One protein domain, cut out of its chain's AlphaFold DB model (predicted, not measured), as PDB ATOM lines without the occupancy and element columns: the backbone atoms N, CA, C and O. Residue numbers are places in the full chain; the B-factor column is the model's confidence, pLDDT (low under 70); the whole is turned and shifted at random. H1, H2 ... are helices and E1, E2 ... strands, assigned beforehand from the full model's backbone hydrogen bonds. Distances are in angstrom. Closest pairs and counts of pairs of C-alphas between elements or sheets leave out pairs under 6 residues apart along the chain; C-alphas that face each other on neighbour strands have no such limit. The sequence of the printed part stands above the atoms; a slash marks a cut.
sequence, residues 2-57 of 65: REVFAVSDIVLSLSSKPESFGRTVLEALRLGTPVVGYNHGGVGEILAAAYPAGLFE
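What this domain is: This is residues 2 to 57 of the 65 residues of a protein of Sulfuriferula multivorans (UniProt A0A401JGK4). A small sheet of two short parallel strands, E1 and E2, has the helices H2 and H3 side by side over one of its faces, while the other face is bare. H2 lies over both strands and H3 mainly over E2; H1 packs on H2 at one end of the body, and the last residues fold back so that residues 55 to 56 pair parallel with residues 37 to 38 of E2. The printed part has 56 residues, with three named helices and two named strands in the order H1 E1 H2 E2 H3, and its class is mixed, helices and strands. It is compact, with a radius of gyration of the C-alphas of 10.0 A, and rounded, with spans of 26 by 19 by 14 A.

How they stand to each other: E1, residues 11 to 13, and E2, residues 35 to 38, are parallel neighbours with 13 degrees between their directions. C-alphas 13 and 37, which face each other, are 4.4 A apart. N 13 and O 36, at 2.8 A, and N 36 and O 11, at 2.9 A, are within hydrogen-bond range. With H2, residues 23 to 30, the strands form a strand-helix-strand unit, two parallel strands with a helix between them along the chain, and its crossover is right-handed. The closest C-alphas of H2 and E2 are those of Val 25 and Val 35, 6.5 A apart; those of H2 and E1 are Val 11 and Ala 28, at 7.1 A. H3, residues 41 to 50, comes closest to E2 at the C-alphas of Tyr 38 and Gly 44, 6.0 A apart. H2 and H3 touch, the closest C-alphas being those of Val 25 and Val 43 at 6.6 A. They run the same way at a shallow tilt of 15 degrees. H1, residues 2 to 6, touches H2, with the C-alphas of Phe 5 and Ala 28 closest at 5.6 A. H1 is apart from E2 and from H3. In H1, H2 and H3 every O i to N i+4 pair is within hydrogen-bond range.

Where its parts are: E2 measures 10.2 A from first to last C-alpha, beginning at C-alpha 35 at (381.882, 328.334, 363.759); E1 measures 6.7 A. H3 is the longest helix, 14.6 A, and ends at C-alpha 50 at (377.159, 323.327, 371.407). H2 measures 10.6 A. H1 measures 6.1 A and begins at C-alpha 2 at (384.358, 317.914, 355.249).

The domain as a whole: The two C-alphas farthest apart are those of Glu 3 and Glu 57, at 28.5 A. The printed part has no cut. The links H1 to E1, H2 to E2 and E2 to H3 are tight; E1 to H2, with 9 residues between them, is short, and no link is long. The mean pLDDT of the printed part is 91.1, and no printed residue is under 70.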
ATOM      1  N   ARG A   2     383.511 318.330 354.116       78.75
ATOM      2  CA  ARG A   2     384.358 317.914 355.249       78.75
ATOM      3  C   ARG A   2     385.836 318.338 355.159       78.75
ATOM      4  O   ARG A   2     386.338 318.911 356.112       78.75
ATOM      5  N   GLU A   3     386.516 318.080 354.038       82.94
ATOM      6  CA  GLU A   3     387.919 318.506 353.859       82.94
ATOM      7  C   GLU A   3     388.077 320.025 353.929       82.94
ATOM      8  O   GLU A   3     388.997 320.503 354.573       82.94
ATOM      9  N   VAL A   4     387.134 320.778 353.350       86.00
ATOM     10  CA  VAL A   4     387.134 322.249 353.391       86.00
ATOM     11  C   VAL A   4     387.004 322.751 354.826       86.00
ATOM     12  O   VAL A   4     387.762 323.626 355.221       86.00
ATOM     13  N   PHE A   5     386.101 322.184 355.633       85.56
ATOM     14  CA  PHE A   5     385.986 322.563 357.046       85.56
ATOM     15  C   PHE A   5     387.232 322.194 357.846       85.56
ATOM     16  O   PHE A   5     387.740 323.030 358.580       85.56
ATOM     17  N   ALA A   6     387.757 320.982 357.667       82.75
ATOM     18  CA  ALA A   6     388.902 320.500 358.434       82.75
ATOM     19  C   ALA A   6     390.187 321.314 358.197       82.75
ATOM     20  O   ALA A   6     391.031 321.368 359.085       82.75
ATOM     21  N   VAL A   7     390.343 321.935 357.020       89.06
ATOM     22  CA  VAL A   7     391.482 322.826 356.722       89.06
ATOM     23  C   VAL A   7     391.184 324.305 356.978       89.06
ATOM     24  O   VAL A   7     392.076 325.131 356.817       89.06
ATOM     25  N   SER A   8     389.944 324.654 357.323       91.75
ATOM     26  CA  SER A   8     389.561 326.036 357.614       91.75
ATOM     27  C   SER A   8     389.878 326.383 359.063       91.75
ATOM     28  O   SER A   8     389.575 325.606 359.964       91.75
ATOM     29  N   ASP A   9     390.386 327.591 359.296       95.69
ATOM     30  CA  ASP A   9     390.550 328.122 360.655       95.69
ATOM     31  C   ASP A   9     389.199 328.457 361.309       95.69
ATOM     32  O   ASP A   9     389.046 328.381 362.527       95.69
ATOM     33  N   ILE A  10     388.205 328.841 360.497       93.88
ATOM     34  CA  ILE A  10     386.862 329.217 360.947       93.88
ATOM     35  C   ILE A  10     385.819 329.028 359.839       93.88
ATOM     36  O   ILE A  10     386.112 329.198 358.654       93.88
ATOM     37  N   VAL A  11     384.578 328.723 360.220       94.81
ATOM     38  CA  VAL A  11     383.405 328.715 359.329       94.81
ATOM     39  C   VAL A  11     382.441 329.831 359.723       94.81
ATOM     40  O   VAL A  11     382.114 329.998 360.895       94.81
ATOM     41  N   LEU A  12     381.953 330.582 358.733       93.38
ATOM     42  CA  LEU A  12     381.034 331.704 358.931       93.38
ATOM     43  C   LEU A  12     379.644 331.376 358.364       93.38
ATOM     44  O   LEU A  12     379.487 331.198 357.157       93.38
ATOM     45  N   SER A  13     378.628 331.329 359.225       92.00
ATOM     46  CA  SER A  13     377.218 331.138 358.865       92.00
ATOM     47  C   SER A  13     376.446 332.450 359.054       92.00
ATOM     48  O   SER A  13     375.797 332.684 360.071       92.00
ATOM     49  N   LEU A  14     376.578 333.349 358.071       89.94
ATOM     50  CA  LEU A  14     376.121 334.749 358.138       89.94
ATOM     51  C   LEU A  14     374.931 335.042 357.204       89.94
ATOM     52  O   LEU A  14     374.852 336.111 356.594       89.94
ATOM     53  N   SER A  15     374.011 334.087 357.057       87.44
ATOM     54  CA  SER A  15     372.784 334.302 356.279       87.44
ATOM     55  C   SER A  15     371.871 335.299 356.992       87.44
ATOM     56  O   SER A  15     371.682 335.210 358.194       87.44
ATOM     57  N   SER A  16     371.247 336.230 356.269       83.12
ATOM     58  CA  SER A  16     370.178 337.079 356.822       83.12
ATOM     59  C   SER A  16     368.809 336.389 356.822       83.12
ATOM     60  O   SER A  16     367.883 336.844 357.493       83.12
ATOM     61  N   LYS A  17     368.671 335.278 356.091       84.50
ATOM     62  CA  LYS A  17     367.480 334.424 356.099       84.50
ATOM     63  C   LYS A  17     367.694 333.273 357.086       84.50
ATOM     64  O   LYS A  17     368.685 332.558 356.920       84.50
ATOM     65  N   PRO A  18     366.785 333.056 358.053       78.81
ATOM     66  CA  PRO A  18     366.895 331.934 358.977       78.81
ATOM     67  C   PRO A  18     366.913 330.597 358.230       78.81
ATOM     68  O   PRO A  18     366.031 330.323 357.414       78.81
ATOM     69  N   GLU A  19     367.896 329.752 358.529       79.19
ATOM     70  CA  GLU A  19     367.952 328.377 358.030       79.19
ATOM     71  C   GLU A  19     367.451 327.410 359.102       79.19
ATOM     72  O   GLU A  19     367.882 327.483 360.249       79.19
ATOM     73  N   SER A  20     366.560 326.475 358.759       73.06
ATOM     74  CA  SER A  20     365.887 325.638 359.767       73.06
ATOM     75  C   SER A  20     366.737 324.511 360.362       73.06
ATOM     76  O   SER A  20     366.370 323.987 361.401       73.06
ATOM     77  N   PHE A  21     367.830 324.089 359.714       79.44
ATOM     78  CA  PHE A  21     368.530 322.852 360.107       79.44
ATOM     79  C   PHE A  21     369.991 323.021 360.531       79.44
ATOM     80  O   PHE A  21     370.499 322.142 361.218       79.44
ATOM     81  N   GLY A  22     370.696 324.065 360.082       80.88
ATOM     82  CA  GLY A  22     372.095 324.319 360.464       80.88
ATOM     83  C   GLY A  22     373.067 323.135 360.281       80.88
ATOM     84  O   GLY A  22     374.069 323.056 360.986       80.88
ATOM     85  N   ARG A  23     372.800 322.193 359.355       90.19
ATOM     86  CA  ARG A  23     373.599 320.954 359.190       90.19
ATOM     87  C   ARG A  23     375.090 321.242 359.012       90.19
ATOM     88  O   ARG A  23     375.912 320.596 359.648       90.19
ATOM     89  N   THR A  24     375.412 322.264 358.229       89.50
ATOM     90  CA  THR A  24     376.778 322.736 357.981       89.50
ATOM     91  C   THR A  24     377.490 323.189 359.260       89.50
ATOM     92  O   THR A  24     378.658 322.862 359.449       89.50
ATOM     93  N   VAL A  25     376.787 323.875 360.169       93.38
ATOM     94  CA  VAL A  25     377.330 324.285 361.477       93.38
ATOM     95  C   VAL A  25     377.684 323.053 362.302       93.38
ATOM     96  O   VAL A  25     378.794 322.946 362.814       93.38
ATOM     97  N   LEU A  26     376.768 322.086 362.376       93.06
ATOM     98  CA  LEU A  26     376.996 320.855 363.131       93.06
ATOM     99  C   LEU A  26     378.148 320.020 362.552       93.06
ATOM    100  O   LEU A  26     378.929 319.442 363.305       93.06
ATOM    101  N   GLU A  27     378.262 319.940 361.226       94.06
ATOM    102  CA  GLU A  27     379.354 319.232 360.551       94.06
ATOM    103  C   GLU A  27     380.716 319.883 360.804       94.06
ATOM    104  O   GLU A  27     381.667 319.167 361.106       94.06
ATOM    105  N   ALA A  28     380.809 321.213 360.730       94.38
ATOM    106  CA  ALA A  28     382.039 321.946 361.024       94.38
ATOM    107  C   ALA A  28     382.472 321.763 362.488       94.38
ATOM    108  O   ALA A  28     383.609 321.364 362.745       94.38
ATOM    109  N   LEU A  29     381.543 321.919 363.441       95.06
ATOM    110  CA  LEU A  29     381.827 321.707 364.866       95.06
ATOM    111  C   LEU A  29     382.296 320.273 365.158       95.06
ATOM    112  O   LEU A  29     383.225 320.071 365.938       95.06
ATOM    113  N   ARG A  30     381.712 319.262 364.499       95.00
ATOM    114  CA  ARG A  30     382.139 317.853 364.634       95.00
ATOM    115  C   ARG A  30     383.557 317.588 364.130       95.00
ATOM    116  O   ARG A  30     384.151 316.590 364.527       95.00
ATOM    117  N   LEU A  31     384.082 318.441 363.257       95.25
ATOM    118  CA  LEU A  31     385.446 318.348 362.736       95.25
ATOM    119  C   LEU A  31     386.444 319.165 363.560       95.25
ATOM    120  O   LEU A  31     387.621 319.195 363.218       95.25
ATOM    121  N   GLY A  32     385.991 319.796 364.648       94.62
ATOM    122  CA  GLY A  32     386.814 320.665 365.484       94.62
ATOM    123  C   GLY A  32     387.004 322.066 364.905       94.62
ATOM    124  O   GLY A  32     387.756 322.849 365.476       94.62
ATOM    125  N   THR A  33     386.323 322.397 363.805       96.94
ATOM    126  CA  THR A  33     386.407 323.714 363.177       96.94
ATOM    127  C   THR A  33     385.464 324.681 363.897       96.94
ATOM    128  O   THR A  33     384.251 324.435 363.917       96.94
ATOM    129  N   PRO A  34     385.971 325.784 364.477       96.31
ATOM    130  CA  PRO A  34     385.135 326.808 365.091       96.31
ATOM    131  C   PRO A  34     384.133 327.393 364.092       96.31
ATOM    132  O   PRO A  34     384.443 327.582 362.911       96.31
ATOM    133  N   VAL A  35     382.935 327.721 364.574       96.69
ATOM    134  CA  VAL A  35     381.882 328.334 363.759       96.69
ATOM    135  C   VAL A  35     381.439 329.641 364.394       96.69
ATOM    136  O   VAL A  35     381.206 329.680 365.598       96.69
ATOM    137  N   VAL A  36     381.270 330.679 363.577       96.12
ATOM    138  CA  VAL A  36     380.577 331.919 363.942       96.12
ATOM    139  C   VAL A  36     379.306 332.042 363.115       96.12
ATOM    140  O   VAL A  36     379.333 331.844 361.899       96.12
ATOM    141  N   GLY A  37     378.187 332.370 363.752       94.06
ATOM    142  CA  GLY A  37     376.912 332.526 363.064       94.06
ATOM    143  C   GLY A  37     375.897 333.351 363.837       94.06
ATOM    144  O   GLY A  37     376.060 333.622 365.028       94.06
ATOM    145  N   TYR A  38     374.847 333.769 363.135       93.69
ATOM    146  CA  TYR A  38     373.812 334.602 363.735       93.69
ATOM    147  C   TYR A  38     372.875 333.810 364.655       93.69
ATOM    148  O   TYR A  38     372.550 332.650 364.397       93.69
ATOM    149  N   ASN A  39     372.396 334.477 365.704       93.00
ATOM    150  CA  ASN A  39     371.458 333.964 366.695       93.00
ATOM    151  C   ASN A  39     370.028 333.875 366.147       93.00
ATOM    152  O   ASN A  39     369.111 334.563 366.589       93.00
ATOM    153  N   HIS A  40     369.843 333.056 365.114       91.81
ATOM    154  CA  HIS A  40     368.545 332.820 364.503       91.81
ATOM    155  C   HIS A  40     368.465 331.456 363.809       91.81
ATOM    156  O   HIS A  40     369.470 330.885 363.377       91.81
ATOM    157  N   GLY A  41     367.242 330.936 363.684       91.50
ATOM    158  CA  GLY A  41     366.995 329.619 363.096       91.50
ATOM    159  C   GLY A  41     367.818 328.501 363.750       91.50
ATOM    160  O   GLY A  41     368.293 328.618 364.878       91.50
ATOM    161  N   GLY A  42     368.044 327.426 362.997       93.06
ATOM    162  CA  GLY A  42     368.798 326.262 363.458       93.06
ATOM    163  C   GLY A  42     370.283 326.545 363.710       93.06
ATOM    164  O   GLY A  42     370.913 325.835 364.484       93.06
ATOM    165  N   VAL A  43     370.856 327.589 363.098       94.00
ATOM    166  CA  VAL A  43     372.236 328.028 363.387       94.00
ATOM    167  C   VAL A  43     372.337 328.522 364.827       94.00
ATOM    168  O   VAL A  43     373.192 328.043 365.573       94.00
ATOM    169  N   GLY A  44     371.437 329.429 365.221       94.12
ATOM    170  CA  GLY A  44     371.387 329.965 366.577       94.12
ATOM    171  C   GLY A  44     371.143 328.871 367.615       94.12
ATOM    172  O   GLY A  44     371.876 328.788 368.596       94.12
ATOM    173  N   GLU A  45     370.190 327.972 367.354       94.88
ATOM    174  CA  GLU A  45     369.882 326.837 368.237       94.88
ATOM    175  C   GLU A  45     371.097 325.922 368.465       94.88
ATOM    176  O   GLU A  45     371.411 325.569 369.604       94.88
ATOM    177  N   ILE A  46     371.819 325.559 367.397       95.62
ATOM    178  CA  ILE A  46     372.995 324.681 367.491       95.62
ATOM    179  C   ILE A  46     374.141 325.377 368.223       95.62
ATOM    180  O   ILE A  46     374.757 324.771 369.101       95.62
ATOM    181  N   LEU A  47     374.444 326.632 367.883       95.38
ATOM    182  CA  LEU A  47     375.537 327.373 368.513       95.38
ATOM    183  C   LEU A  47     375.244 327.647 369.991       95.38
ATOM    184  O   LEU A  47     376.116 327.412 370.821       95.38
ATOM    185  N   ALA A  48     374.017 328.025 370.348       95.75
ATOM    186  CA  ALA A  48     373.620 328.216 371.742       95.75
ATOM    187  C   ALA A  48     373.787 326.942 372.590       95.75
ATOM    188  O   ALA A  48     374.113 327.033 373.773       95.75
ATOM    189  N   ALA A  49     373.593 325.759 372.001       96.12
ATOM    190  CA  ALA A  49     373.728 324.487 372.707       96.12
ATOM    191  C   ALA A  49     375.164 323.935 372.724       96.12
ATOM    192  O   ALA A  49     375.593 323.375 373.732       96.12
ATOM    193  N   ALA A  50     375.897 324.042 371.612       95.75
ATOM    194  CA  ALA A  50     377.159 323.327 371.407       95.75
ATOM    195  C   ALA A  50     378.401 324.230 371.380       95.75
ATOM    196  O   ALA A  50     379.491 323.763 371.708       95.75
ATOM    197  N   TYR A  51     378.266 325.499 370.981       96.56
ATOM    198  CA  TYR A  51     379.391 326.433 370.883       96.56
ATOM    199  C   TYR A  51     378.957 327.907 371.052       96.56
ATOM    200  O   TYR A  51     378.985 328.679 370.088       96.56
ATOM    201  N   PRO A  52     378.570 328.335 372.276       96.44
ATOM    202  CA  PRO A  52     377.995 329.668 372.500       96.44
ATOM    203  C   PRO A  52     378.940 330.823 372.158       96.44
ATOM    204  O   PRO A  52     378.489 331.912 371.824       96.44
ATOM    205  N   ALA A  53     380.254 330.585 372.200       95.88
ATOM    206  CA  ALA A  53     381.268 331.574 371.833       95.88
ATOM    207  C   ALA A  53     381.192 332.011 370.355       95.88
ATOM    208  O   ALA A  53     381.702 333.070 370.003       95.88
ATOM    209  N   GLY A  54     380.567 331.203 369.494       94.62
ATOM    210  CA  GLY A  54     380.357 331.507 368.080       94.62
ATOM    211  C   GLY A  54     379.058 332.252 367.765       94.62
ATOM    212  O   GLY A  54     378.797 332.547 366.600       94.62
ATOM    213  N   LEU A  55     378.213 332.515 368.761       94.75
ATOM    214  CA  LEU A  55     376.873 333.066 368.569       94.75
ATOM    215  C   LEU A  55     376.900 334.602 368.545       94.75
ATOM    216  O   LEU A  55     377.380 335.225 369.489       94.75
ATOM    217  N   PHE A  56     376.351 335.216 367.494       92.62
ATOM    218  CA  PHE A  56     376.300 336.677 367.340       92.62
ATOM    219  C   PHE A  56     374.899 337.181 366.987       92.62
ATOM    220  O   PHE A  56     374.151 336.525 366.273       92.62
ATOM    221  N   GLU A  57     374.547 338.385 367.429       89.44
ATOM    222  CA  GLU A  57     373.265 339.001 367.076       89.44
ATOM    223  C   GLU A  57     373.238 339.476 365.615       89.44
ATOM    224  O   GLU A  57     374.191 340.081 365.107       89.44
TER     225      GLU A  57